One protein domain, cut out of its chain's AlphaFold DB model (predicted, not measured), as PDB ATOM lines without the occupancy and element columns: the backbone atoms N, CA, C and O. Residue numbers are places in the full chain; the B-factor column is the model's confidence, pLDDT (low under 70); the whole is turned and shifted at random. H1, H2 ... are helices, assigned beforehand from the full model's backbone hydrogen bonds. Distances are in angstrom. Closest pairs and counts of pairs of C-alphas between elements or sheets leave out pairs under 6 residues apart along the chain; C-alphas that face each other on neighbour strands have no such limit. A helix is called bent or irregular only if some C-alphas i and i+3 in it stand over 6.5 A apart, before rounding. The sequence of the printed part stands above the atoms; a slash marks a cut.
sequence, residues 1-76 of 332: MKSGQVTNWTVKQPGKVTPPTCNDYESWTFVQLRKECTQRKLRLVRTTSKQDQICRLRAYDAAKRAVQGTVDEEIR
ATOM      1  N   MET A   1     124.782 -49.812   2.888       33.53
ATOM      2  CA  MET A   1     123.591 -49.325   2.155       33.53
ATOM      3  C   MET A   1     123.339 -47.889   2.596       33.53
ATOM      4  O   MET A   1     123.028 -47.680   3.758       33.53
ATOM      5  N   LYS A   2     123.604 -46.894   1.740       32.31
ATOM      6  CA  LYS A   2     123.366 -45.478   2.077       32.31
ATOM      7  C   LYS A   2     121.851 -45.251   2.068       32.31
ATOM      8  O   LYS A   2     121.230 -45.506   1.041       32.31
ATOM      9  N   SER A   3     121.261 -44.853   3.198       39.81
ATOM     10  CA  SER A   3     119.832 -44.534   3.266       39.81
ATOM     11  C   SER A   3     119.528 -43.451   2.235       39.81
ATOM     12  O   SER A   3     120.154 -42.388   2.274       39.81
ATOM     13  N   GLY A   4     118.620 -43.734   1.299       46.72
ATOM     14  CA  GLY A   4     118.189 -42.774   0.288       46.72
ATOM     15  C   GLY A   4     117.764 -41.480   0.971       46.72
ATOM     16  O   GLY A   4     116.897 -41.484   1.841       46.72
ATOM     17  N   GLN A   5     118.442 -40.388   0.642       56.50
ATOM     18  CA  GLN A   5     118.187 -39.092   1.249       56.50
ATOM     19  C   GLN A   5     116.761 -38.663   0.878       56.50
ATOM     20  O   GLN A   5     116.427 -38.566  -0.302       56.50
ATOM     21  N   VAL A   6     115.900 -38.460   1.876       65.12
ATOM     22  CA  VAL A   6     114.514 -38.028   1.654       65.12
ATOM     23  C   VAL A   6     114.534 -36.554   1.262       65.12
ATOM     24  O   VAL A   6     114.743 -35.679   2.094       65.12
ATOM     25  N   THR A   7     114.368 -36.285  -0.029       70.62
ATOM     26  CA  THR A   7     114.425 -34.942  -0.623       70.62
ATOM     27  C   THR A   7     113.125 -34.159  -0.468       70.62
ATOM     28  O   THR A   7     113.137 -32.934  -0.542       70.62
ATOM     29  N   ASN A   8     112.000 -34.848  -0.265       77.50
ATOM     30  CA  ASN A   8     110.680 -34.220  -0.209       77.50
ATOM     31  C   ASN A   8     110.341 -33.678   1.186       77.50
ATOM     32  O   ASN A   8     109.441 -32.858   1.316       77.50
ATOM     33  N   TRP A   9     111.034 -34.108   2.240       83.00
ATOM     34  CA  TRP A   9     110.798 -33.601   3.590       83.00
ATOM     35  C   TRP A   9     111.513 -32.267   3.796       83.00
ATOM     36  O   TRP A   9     112.741 -32.209   3.755       83.00
ATOM     37  N   THR A  10     110.759 -31.193   4.037       79.56
ATOM     38  CA  THR A  10     111.323 -29.835   4.165       79.56
ATOM     39  C   THR A  10     111.234 -29.265   5.581       79.56
ATOM     40  O   THR A  10     111.740 -28.169   5.844       79.56
ATOM     41  N   VAL A  11     110.625 -29.995   6.523       75.38
ATOM     42  CA  VAL A  11     110.464 -29.532   7.909       75.38
ATOM     43  C   VAL A  11     111.809 -29.478   8.632       75.38
ATOM     44  O   VAL A  11     112.391 -30.504   8.985       75.38
ATOM     45  N   LYS A  12     112.270 -28.256   8.923       75.00
ATOM     46  CA  LYS A  12     113.541 -27.996   9.626       75.00
ATOM     47  C   LYS A  12     113.462 -28.250  11.135       75.00
ATOM     48  O   LYS A  12     114.463 -28.601  11.746       75.00
ATOM     49  N   GLN A  13     112.286 -28.073  11.739       75.81
ATOM     50  CA  GLN A  13     112.064 -28.253  13.181       75.81
ATOM     51  C   GLN A  13     110.907 -29.230  13.434       75.81
ATOM     52  O   GLN A  13     109.768 -28.829  13.694       75.81
ATOM     53  N   PRO A  14     111.164 -30.542  13.340       71.25
ATOM     54  CA  PRO A  14     110.108 -31.544  13.380       71.25
ATOM     55  C   PRO A  14     109.614 -31.853  14.806       71.25
ATOM     56  O   PRO A  14     108.582 -32.507  14.964       71.25
ATOM     57  N   GLY A  15     110.253 -31.331  15.860       80.88
ATOM     58  CA  GLY A  15     109.845 -31.548  17.254       80.88
ATOM     59  C   GLY A  15     109.747 -33.041  17.593       80.88
ATOM     60  O   GLY A  15     110.673 -33.790  17.318       80.88
ATOM     61  N   LYS A  16     108.602 -33.485  18.135       82.00
ATOM     62  CA  LYS A  16     108.328 -34.907  18.446       82.00
ATOM     63  C   LYS A  16     107.994 -35.789  17.230       82.00
ATOM     64  O   LYS A  16     107.733 -36.973  17.400       82.00
ATOM     65  N   VAL A  17     107.908 -35.225  16.025       84.38
ATOM     66  CA  VAL A  17     107.524 -35.986  14.827       84.38
ATOM     67  C   VAL A  17     108.776 -36.536  14.175       84.38
ATOM     68  O   VAL A  17     109.648 -35.771  13.777       84.38
ATOM     69  N   THR A  18     108.860 -37.852  14.043       84.62
ATOM     70  CA  THR A  18     109.981 -38.490  13.354       84.62
ATOM     71  C   THR A  18     109.949 -38.123  11.867       84.62
ATOM     72  O   THR A  18     108.873 -38.190  11.266       84.62
ATOM     73  N   PRO A  19     111.077 -37.737  11.245       84.75
ATOM     74  CA  PRO A  19     111.145 -37.547   9.800       84.75
ATOM     75  C   PRO A  19     110.798 -38.838   9.038       84.75
ATOM     76  O   PRO A  19     111.052 -39.934   9.544       84.75
ATOM     77  N   PRO A  20     110.210 -38.735   7.838       88.12
ATOM     78  CA  PRO A  20     109.936 -39.891   6.995       88.12
ATOM     79  C   PRO A  20     111.231 -40.515   6.457       88.12
ATOM     80  O   PRO A  20     112.264 -39.855   6.360       88.12
ATOM     81  N   THR A  21     111.165 -41.798   6.100       83.31
ATOM     82  CA  THR A  21     112.310 -42.597   5.627       83.31
ATOM     83  C   THR A  21     112.378 -42.733   4.108       83.31
ATOM     84  O   THR A  21     113.411 -43.136   3.580       83.31
ATOM     85  N   CYS A  22     111.308 -42.384   3.388       85.50
ATOM     86  CA  CYS A  22     111.292 -42.336   1.930       85.50
ATOM     87  C   CYS A  22     110.467 -41.145   1.417       85.50
ATOM     88  O   CYS A  22     109.768 -40.475   2.175       85.50
ATOM     89  N   ASN A  23     110.556 -40.877   0.116       86.00
ATOM     90  CA  ASN A  23     109.871 -39.762  -0.544       86.00
ATOM     91  C   ASN A  23     108.402 -40.040  -0.909       86.00
ATOM     92  O   ASN A  23     107.722 -39.128  -1.381       86.00
ATOM     93  N   ASP A  24     107.921 -41.272  -0.731       89.06
ATOM     94  CA  ASP A  24     106.548 -41.633  -1.066       89.06
ATOM     95  C   ASP A  24     105.580 -41.196   0.037       89.06
ATOM     96  O   ASP A  24     105.573 -41.756   1.137       89.06
ATOM     97  N   TYR A  25     104.733 -40.216  -0.277       89.88
ATOM     98  CA  TYR A  25     103.738 -39.674   0.642       89.88
ATOM     99  C   TYR A  25     102.717 -40.709   1.144       89.88
ATOM    100  O   TYR A  25     102.169 -40.505   2.228       89.88
ATOM    101  N   GLU A  26     102.468 -41.819   0.434       91.19
ATOM    102  CA  GLU A  26     101.563 -42.868   0.947       91.19
ATOM    103  C   GLU A  26     102.105 -43.501   2.232       91.19
ATOM    104  O   GLU A  26     101.351 -43.774   3.176       91.19
ATOM    105  N   SER A  27     103.430 -43.666   2.293       89.50
ATOM    106  CA  SER A  27     104.139 -44.237   3.439       89.50
ATOM    107  C   SER A  27     104.220 -43.287   4.640       89.50
ATOM    108  O   SER A  27     104.573 -43.706   5.743       89.50
ATOM    109  N   TRP A  28     103.879 -42.007   4.458       90.75
ATOM    110  CA  TRP A  28     103.950 -41.017   5.525       90.75
ATOM    111  C   TRP A  28     102.728 -41.112   6.441       90.75
ATOM    112  O   TRP A  28     101.591 -41.398   6.043       90.75
ATOM    113  N   THR A  29     102.957 -40.832   7.717       90.69
ATOM    114  CA  THR A  29     101.901 -40.716   8.721       90.69
ATOM    115  C   THR A  29     101.102 -39.430   8.519       90.69
ATOM    116  O   THR A  29     101.601 -38.428   8.004       90.69
ATOM    117  N   PHE A  30      99.858 -39.419   9.002       87.88
ATOM    118  CA  PHE A  30      98.998 -38.232   8.957       87.88
ATOM    119  C   PHE A  30      99.662 -36.998   9.592       87.88
ATOM    120  O   PHE A  30      99.544 -35.885   9.087       87.88
ATOM    121  N   VAL A  31     100.402 -37.188  10.688       87.50
ATOM    122  CA  VAL A  31     101.071 -36.091  11.400       87.50
ATOM    123  C   VAL A  31     102.262 -35.549  10.603       87.50
ATOM    124  O   VAL A  31     102.452 -34.332  10.557       87.50
ATOM    125  N   GLN A  32     103.036 -36.418   9.939       87.50
ATOM    126  CA  GLN A  32     104.113 -36.002   9.032       87.50
ATOM    127  C   GLN A  32     103.552 -35.195   7.857       87.50
ATOM    128  O   GLN A  32     104.015 -34.084   7.612       87.50
ATOM    129  N   LEU A  33     102.504 -35.694   7.195       86.50
ATOM    130  CA  LEU A  33     101.851 -35.008   6.075       86.50
ATOM    131  C   LEU A  33     101.305 -33.639   6.487       86.50
ATOM    132  O   LEU A  33     101.550 -32.643   5.808       86.50
ATOM    133  N   ARG A  34     100.641 -33.554   7.646       84.75
ATOM    134  CA  ARG A  34     100.107 -32.290   8.163       84.75
ATOM    135  C   ARG A  34     101.215 -31.292   8.487       84.75
ATOM    136  O   ARG A  34     101.062 -30.100   8.206       84.75
ATOM    137  N   LYS A  35     102.332 -31.755   9.057       85.06
ATOM    138  CA  LYS A  35     103.500 -30.903   9.315       85.06
ATOM    139  C   LYS A  35     104.148 -30.415   8.034       85.06
ATOM    140  O   LYS A  35     104.427 -29.227   7.948       85.06
ATOM    141  N   GLU A  36     104.332 -31.282   7.048       85.75
ATOM    142  CA  GLU A  36     104.885 -30.888   5.754       85.75
ATOM    143  C   GLU A  36     103.960 -29.887   5.048       85.75
ATOM    144  O   GLU A  36     104.415 -28.846   4.585       85.75
ATOM    145  N   CYS A  37     102.644 -30.118   5.056       78.88
ATOM    146  CA  CYS A  37     101.673 -29.153   4.538       78.88
ATOM    147  C   CYS A  37     101.764 -27.801   5.259       78.88
ATOM    148  O   CYS A  37     101.710 -26.758   4.614       78.88
ATOM    149  N   THR A  38     101.941 -27.809   6.584       81.12
ATOM    150  CA  THR A  38     102.111 -26.585   7.386       81.12
ATOM    151  C   THR A  38     103.425 -25.878   7.047       81.12
ATOM    152  O   THR A  38     103.439 -24.667   6.849       81.12
ATOM    153  N   GLN A  39     104.519 -26.632   6.921       80.12
ATOM    154  CA  GLN A  39     105.838 -26.128   6.540       80.12
ATOM    155  C   GLN A  39     105.808 -25.468   5.157       80.12
ATOM    156  O   GLN A  39     106.410 -24.415   4.963       80.12
ATOM    157  N   ARG A  40     105.057 -26.059   4.224       77.38
ATOM    158  CA  ARG A  40     104.816 -25.537   2.872       77.38
ATOM    159  C   ARG A  40     103.661 -24.535   2.800       77.38
ATOM    160  O   ARG A  40     103.270 -24.134   1.709       77.38
ATOM    161  N   LYS A  41     103.104 -24.142   3.953       74.25
ATOM    162  CA  LYS A  41     102.017 -23.161   4.101       74.25
ATOM    163  C   LYS A  41     100.771 -23.477   3.258       74.25
ATOM    164  O   LYS A  41     100.020 -22.574   2.888       74.25
ATOM    165  N   LEU A  42     100.518 -24.757   2.984       72.44
ATOM    166  CA  LEU A  42      99.328 -25.207   2.272       72.44
ATOM    167  C   LEU A  42      98.095 -24.977   3.147       72.44
ATOM    168  O   LEU A  42      98.035 -25.419   4.295       72.44
ATOM    169  N   ARG A  43      97.083 -24.297   2.597       70.75
ATOM    170  CA  ARG A  43      95.799 -24.104   3.279       70.75
ATOM    171  C   ARG A  43      95.105 -25.459   3.413       70.75
ATOM    172  O   ARG A  43      94.650 -26.019   2.419       70.75
ATOM    173  N   LEU A  44      95.034 -25.979   4.633       72.44
ATOM    174  CA  LEU A  44      94.277 -27.183   4.962       72.44
ATOM    175  C   LEU A  44      93.036 -26.800   5.766       72.44
ATOM    176  O   LEU A  44      93.116 -26.013   6.709       72.44
ATOM    177  N   VAL A  45      91.895 -27.388   5.416       75.69
ATOM    178  CA  VAL A  45      90.690 -27.310   6.247       75.69
ATOM    179  C   VAL A  45      90.910 -28.214   7.465       75.69
ATOM    180  O   VAL A  45      91.645 -29.201   7.400       75.69
ATOM    181  N   ARG A  46      90.301 -27.892   8.615       62.84
ATOM    182  CA  ARG A  46      90.501 -28.669   9.855       62.84
ATOM    183  C   ARG A  46      90.263 -30.178   9.669       62.84
ATOM    184  O   ARG A  46      90.969 -30.958  10.306       62.84
ATOM    185  N   THR A  47      89.359 -30.555   8.765       74.88
ATOM    186  CA  THR A  47      88.908 -31.924   8.464       74.88
ATOM    187  C   THR A  47      89.555 -32.558   7.224       74.88
ATOM    188  O   THR A  47      89.058 -33.565   6.731       74.88
ATOM    189  N   THR A  48      90.652 -32.009   6.691       80.06
ATOM    190  CA  THR A  48      91.281 -32.563   5.478       80.06
ATOM    191  C   THR A  48      91.826 -33.978   5.708       80.06
ATOM    192  O   THR A  48      92.664 -34.195   6.592       80.06
ATOM    193  N   SER A  49      91.366 -34.927   4.888       87.75
ATOM    194  CA  SER A  49      91.719 -36.346   4.984       87.75
ATOM    195  C   SER A  49      93.205 -36.600   4.685       87.75
ATOM    196  O   SER A  49      93.906 -35.735   4.151       87.75
ATOM    197  N   LYS A  50      93.711 -37.799   5.021       88.62
ATOM    198  CA  LYS A  50      95.087 -38.200   4.667       88.62
ATOM    199  C   LYS A  50      95.300 -38.117   3.150       88.62
ATOM    200  O   LYS A  50      96.300 -37.555   2.717       88.62
ATOM    201  N   GLN A  51      94.351 -38.631   2.367       87.75
ATOM    202  CA  GLN A  51      94.457 -38.654   0.908       87.75
ATOM    203  C   GLN A  51      94.433 -37.247   0.307       87.75
ATOM    204  O   GLN A  51      95.281 -36.922  -0.518       87.75
ATOM    205  N   ASP A  52      93.587 -36.353   0.816       79.81
ATOM    206  CA  ASP A  52      93.578 -34.961   0.357       79.81
ATOM    207  C   ASP A  52      94.897 -34.230   0.656       79.81
ATOM    208  O   ASP A  52      95.350 -33.408  -0.143       79.81
ATOM    209  N   GLN A  53      95.538 -34.510   1.798       81.31
ATOM    210  CA  GLN A  53      96.857 -33.948   2.118       81.31
ATOM    211  C   GLN A  53      97.928 -34.451   1.143       81.31
ATOM    212  O   GLN A  53      98.738 -33.656   0.663       81.31
ATOM    213  N   ILE A  54      97.900 -35.742   0.806       86.88
ATOM    214  CA  ILE A  54      98.800 -36.345  -0.184       86.88
ATOM    215  C   ILE A  54      98.580 -35.714  -1.563       86.88
ATOM    216  O   ILE A  54      99.544 -35.272  -2.190       86.88
ATOM    217  N   CYS A  55      97.329 -35.608  -2.020       78.56
ATOM    218  CA  CYS A  55      96.981 -34.975  -3.293       78.56
ATOM    219  C   CYS A  55      97.509 -33.538  -3.375       78.56
ATOM    220  O   CYS A  55      98.124 -33.167  -4.374       78.56
ATOM    221  N   ARG A  56      97.349 -32.745  -2.311       73.69
ATOM    222  CA  ARG A  56      97.844 -31.358  -2.257       73.69
ATOM    223  C   ARG A  56      99.368 -31.273  -2.310       73.69
ATOM    224  O   ARG A  56      99.896 -30.423  -3.022       73.69
ATOM    225  N   LEU A  57     100.080 -32.148  -1.599       80.25
ATOM    226  CA  LEU A  57     101.546 -32.195  -1.638       80.25
ATOM    227  C   LEU A  57     102.064 -32.620  -3.020       80.25
ATOM    228  O   LEU A  57     102.982 -31.991  -3.545       80.25
ATOM    229  N   ARG A  58     101.434 -33.621  -3.649       82.62
ATOM    230  CA  ARG A  58     101.764 -34.052  -5.017       82.62
ATOM    231  C   ARG A  58     101.509 -32.949  -6.040       82.62
ATOM    232  O   ARG A  58     102.364 -32.717  -6.891       82.62
ATOM    233  N   ALA A  59     100.373 -32.258  -5.945       68.81
ATOM    234  CA  ALA A  59     100.040 -31.135  -6.817       68.81
ATOM    235  C   ALA A  59     101.050 -29.988  -6.663       68.81
ATOM    236  O   ALA A  59     101.528 -29.453  -7.660       68.81
ATOM    237  N   TYR A  60     101.442 -29.668  -5.426       75.62
ATOM    238  CA  TYR A  60     102.488 -28.686  -5.151       75.62
ATOM    239  C   TYR A  60     103.830 -29.082  -5.784       75.62
ATOM    240  O   TYR A  60     104.461 -28.267  -6.455       75.62
ATOM    241  N   ASP A  61     104.260 -30.337  -5.629       74.94
ATOM    242  CA  ASP A  61     105.519 -30.818  -6.212       74.94
ATOM    243  C   ASP A  61     105.482 -30.869  -7.739       74.94
ATOM    244  O   ASP A  61     106.494 -30.609  -8.390       74.94
ATOM    245  N   ALA A  62     104.335 -31.222  -8.320       65.50
ATOM    246  CA  ALA A  62     104.125 -31.209  -9.762       65.50
ATOM    247  C   ALA A  62     104.185 -29.780 -10.313       65.50
ATOM    248  O   ALA A  62     104.908 -29.543 -11.276       65.50
ATOM    249  N   ALA A  63     103.522 -28.820  -9.659       57.22
ATOM    250  CA  ALA A  63     103.597 -27.408 -10.018       57.22
ATOM    251  C   ALA A  63     105.031 -26.870  -9.887       57.22
ATOM    252  O   ALA A  63     105.539 -26.232 -10.804       57.22
ATOM    253  N   LYS A  64     105.731 -27.205  -8.795       65.31
ATOM    254  CA  LYS A  64     107.138 -26.832  -8.596       65.31
ATOM    255  C   LYS A  64     108.046 -27.415  -9.683       65.31
ATOM    256  O   LYS A  64     108.899 -26.700 -10.202       65.31
ATOM    257  N   ARG A  65     107.858 -28.686 -10.058       62.78
ATOM    258  CA  ARG A  65     108.604 -29.326 -11.157       62.78
ATOM    259  C   ARG A  65     108.266 -28.735 -12.519       62.78
ATOM    260  O   ARG A  65     109.174 -28.583 -13.320       62.78
ATOM    261  N   ALA A  66     107.009 -28.388 -12.778       49.75
ATOM    262  CA  ALA A  66     106.610 -27.735 -14.021       49.75
ATOM    263  C   ALA A  66     107.282 -26.360 -14.151       49.75
ATOM    264  O   ALA A  66     107.915 -26.084 -15.164       49.75
ATOM    265  N   VAL A  67     107.250 -25.546 -13.089       49.62
ATOM    266  CA  VAL A  67     107.953 -24.255 -13.043       49.62
ATOM    267  C   VAL A  67     109.459 -24.449 -13.234       49.62
ATOM    268  O   VAL A  67     110.051 -23.781 -14.077       49.62
ATOM    269  N   GLN A  68     110.079 -25.402 -12.535       50.38
ATOM    270  CA  GLN A  68     111.507 -25.683 -12.713       50.38
ATOM    271  C   GLN A  68     111.828 -26.167 -14.134       50.38
ATOM    272  O   GLN A  68     112.802 -25.713 -14.715       50.38
ATOM    273  N   GLY A  69     110.981 -27.003 -14.739       39.59
ATOM    274  CA  GLY A  69     111.138 -27.459 -16.121       39.59
ATOM    275  C   GLY A  69     111.067 -26.317 -17.135       39.59
ATOM    276  O   GLY A  69     111.853 -26.293 -18.075       39.59
ATOM    277  N   THR A  70     110.203 -25.317 -16.915       50.84
ATOM    278  CA  THR A  70     110.201 -24.100 -17.751       50.84
ATOM    279  C   THR A  70     111.475 -23.271 -17.590       50.84
ATOM    280  O   THR A  70     111.949 -22.685 -18.560       50.84
ATOM    281  N   VAL A  71     112.059 -23.248 -16.388       46.31
ATOM    282  CA  VAL A  71     113.345 -22.589 -16.120       46.31
ATOM    283  C   VAL A  71     114.501 -23.369 -16.753       46.31
ATOM    284  O   VAL A  71     115.413 -22.764 -17.306       46.31
ATOM    285  N   ASP A  72     114.461 -24.699 -16.728       36.53
ATOM    286  CA  ASP A  72     115.520 -25.556 -17.268       36.53
ATOM    287  C   ASP A  72     115.512 -25.597 -18.807       36.53
ATOM    288  O   ASP A  72     116.578 -25.582 -19.425       36.53
ATOM    289  N   GLU A  73     114.338 -25.557 -19.446       40.50
ATOM    290  CA  GLU A  73     114.227 -25.313 -20.895       40.50
ATOM    291  C   GLU A  73     114.746 -23.917 -21.264       40.50
ATOM    292  O   GLU A  73     115.410 -23.734 -22.283       40.50
ATOM    293  N   GLU A  74     114.568 -22.929 -20.386       40.22
ATOM    294  CA  GLU A  74     115.138 -21.602 -20.595       40.22
ATOM    295  C   GLU A  74     116.675 -21.559 -20.456       40.22
ATOM    296  O   GLU A  74     117.349 -20.732 -21.077       40.22
ATOM    297  N   ILE A  75     117.264 -22.485 -19.696       40.44
ATOM    298  CA  ILE A  75     118.723 -22.651 -19.582       40.44
ATOM    299  C   ILE A  75     119.329 -23.233 -20.874       40.44
ATOM    300  O   ILE A  75     120.515 -23.010 -21.145       40.44
ATOM    301  N   ARG A  76     118.532 -23.917 -21.711       42.91
ATOM    302  CA  ARG A  76     118.973 -24.453 -23.013       42.91
ATOM    303  C   ARG A  76     119.103 -23.396 -24.110       42.91
ATOM    304  O   ARG A  76     119.696 -23.692 -25.145       42.91
TER     305      ARG A  76
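AT A GLANCE: This is residues 1 to 76 of the 332 residues of an uncharacterized protein of Phytophthora parasitica (UniProt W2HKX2). A head of loops with the short helix H1 and the beginning of the long helix H2 in it, from which H2 runs out as an arm; residues 62 to 76 of that arm and its end stick out free. Residues 1 to 29, with no named element, make a long looped stretch ahead of H1. The printed part has 76 residues with two named helices, H1 then H2, and no named strand; the class is all helix, though under half of the residues, 36 of 76, are in named elements. It is only just loose, close to compact, with a radius of gyration of the C-alphas of 14.0 A, and spans 43 by 38 by 21 A.

HOW THE PARTS SIT: After residues 1 to 29 comes H1, residues 30 to 39, and a short link of 10 residues joins it to H2, residues 50 to 75. H1 and H2 touch, H2 with residues 50 to 57 alone; the closest C-alphas are those of Phe 30 and Lys 50, 5.8 A apart. Their lines stand at a steep tilt of 41 degrees. They run the same way, and their centres are 17.0 A apart. In H1 and H2 every backbone O i to N i+4 pair is within hydrogen-bond range.

IN THESE COORDINATES: H1 begins at C-alpha 30, (98.998, -38.232, 8.957), and measures 14.1 A from first to last C-alpha. H2 begins at C-alpha 50, (95.087, -38.200, 4.667), and ends 37.3 A away at C-alpha 75, (118.723, -22.651, -19.582). Neither helix is bent.

THE WHOLE: The C-alphas of Thr 47 and Arg 76, the two farthest apart, are 44.2 A from each other. Without residues 62 to 76, the body of 61 residues spans 39 by 23 by 16 A. The printed part begins at the chain's first residue and has no cut. The mean pLDDT of the printed part is 72.0; residues 1 to 6, 46, 59 and 62 to 76 are under 70.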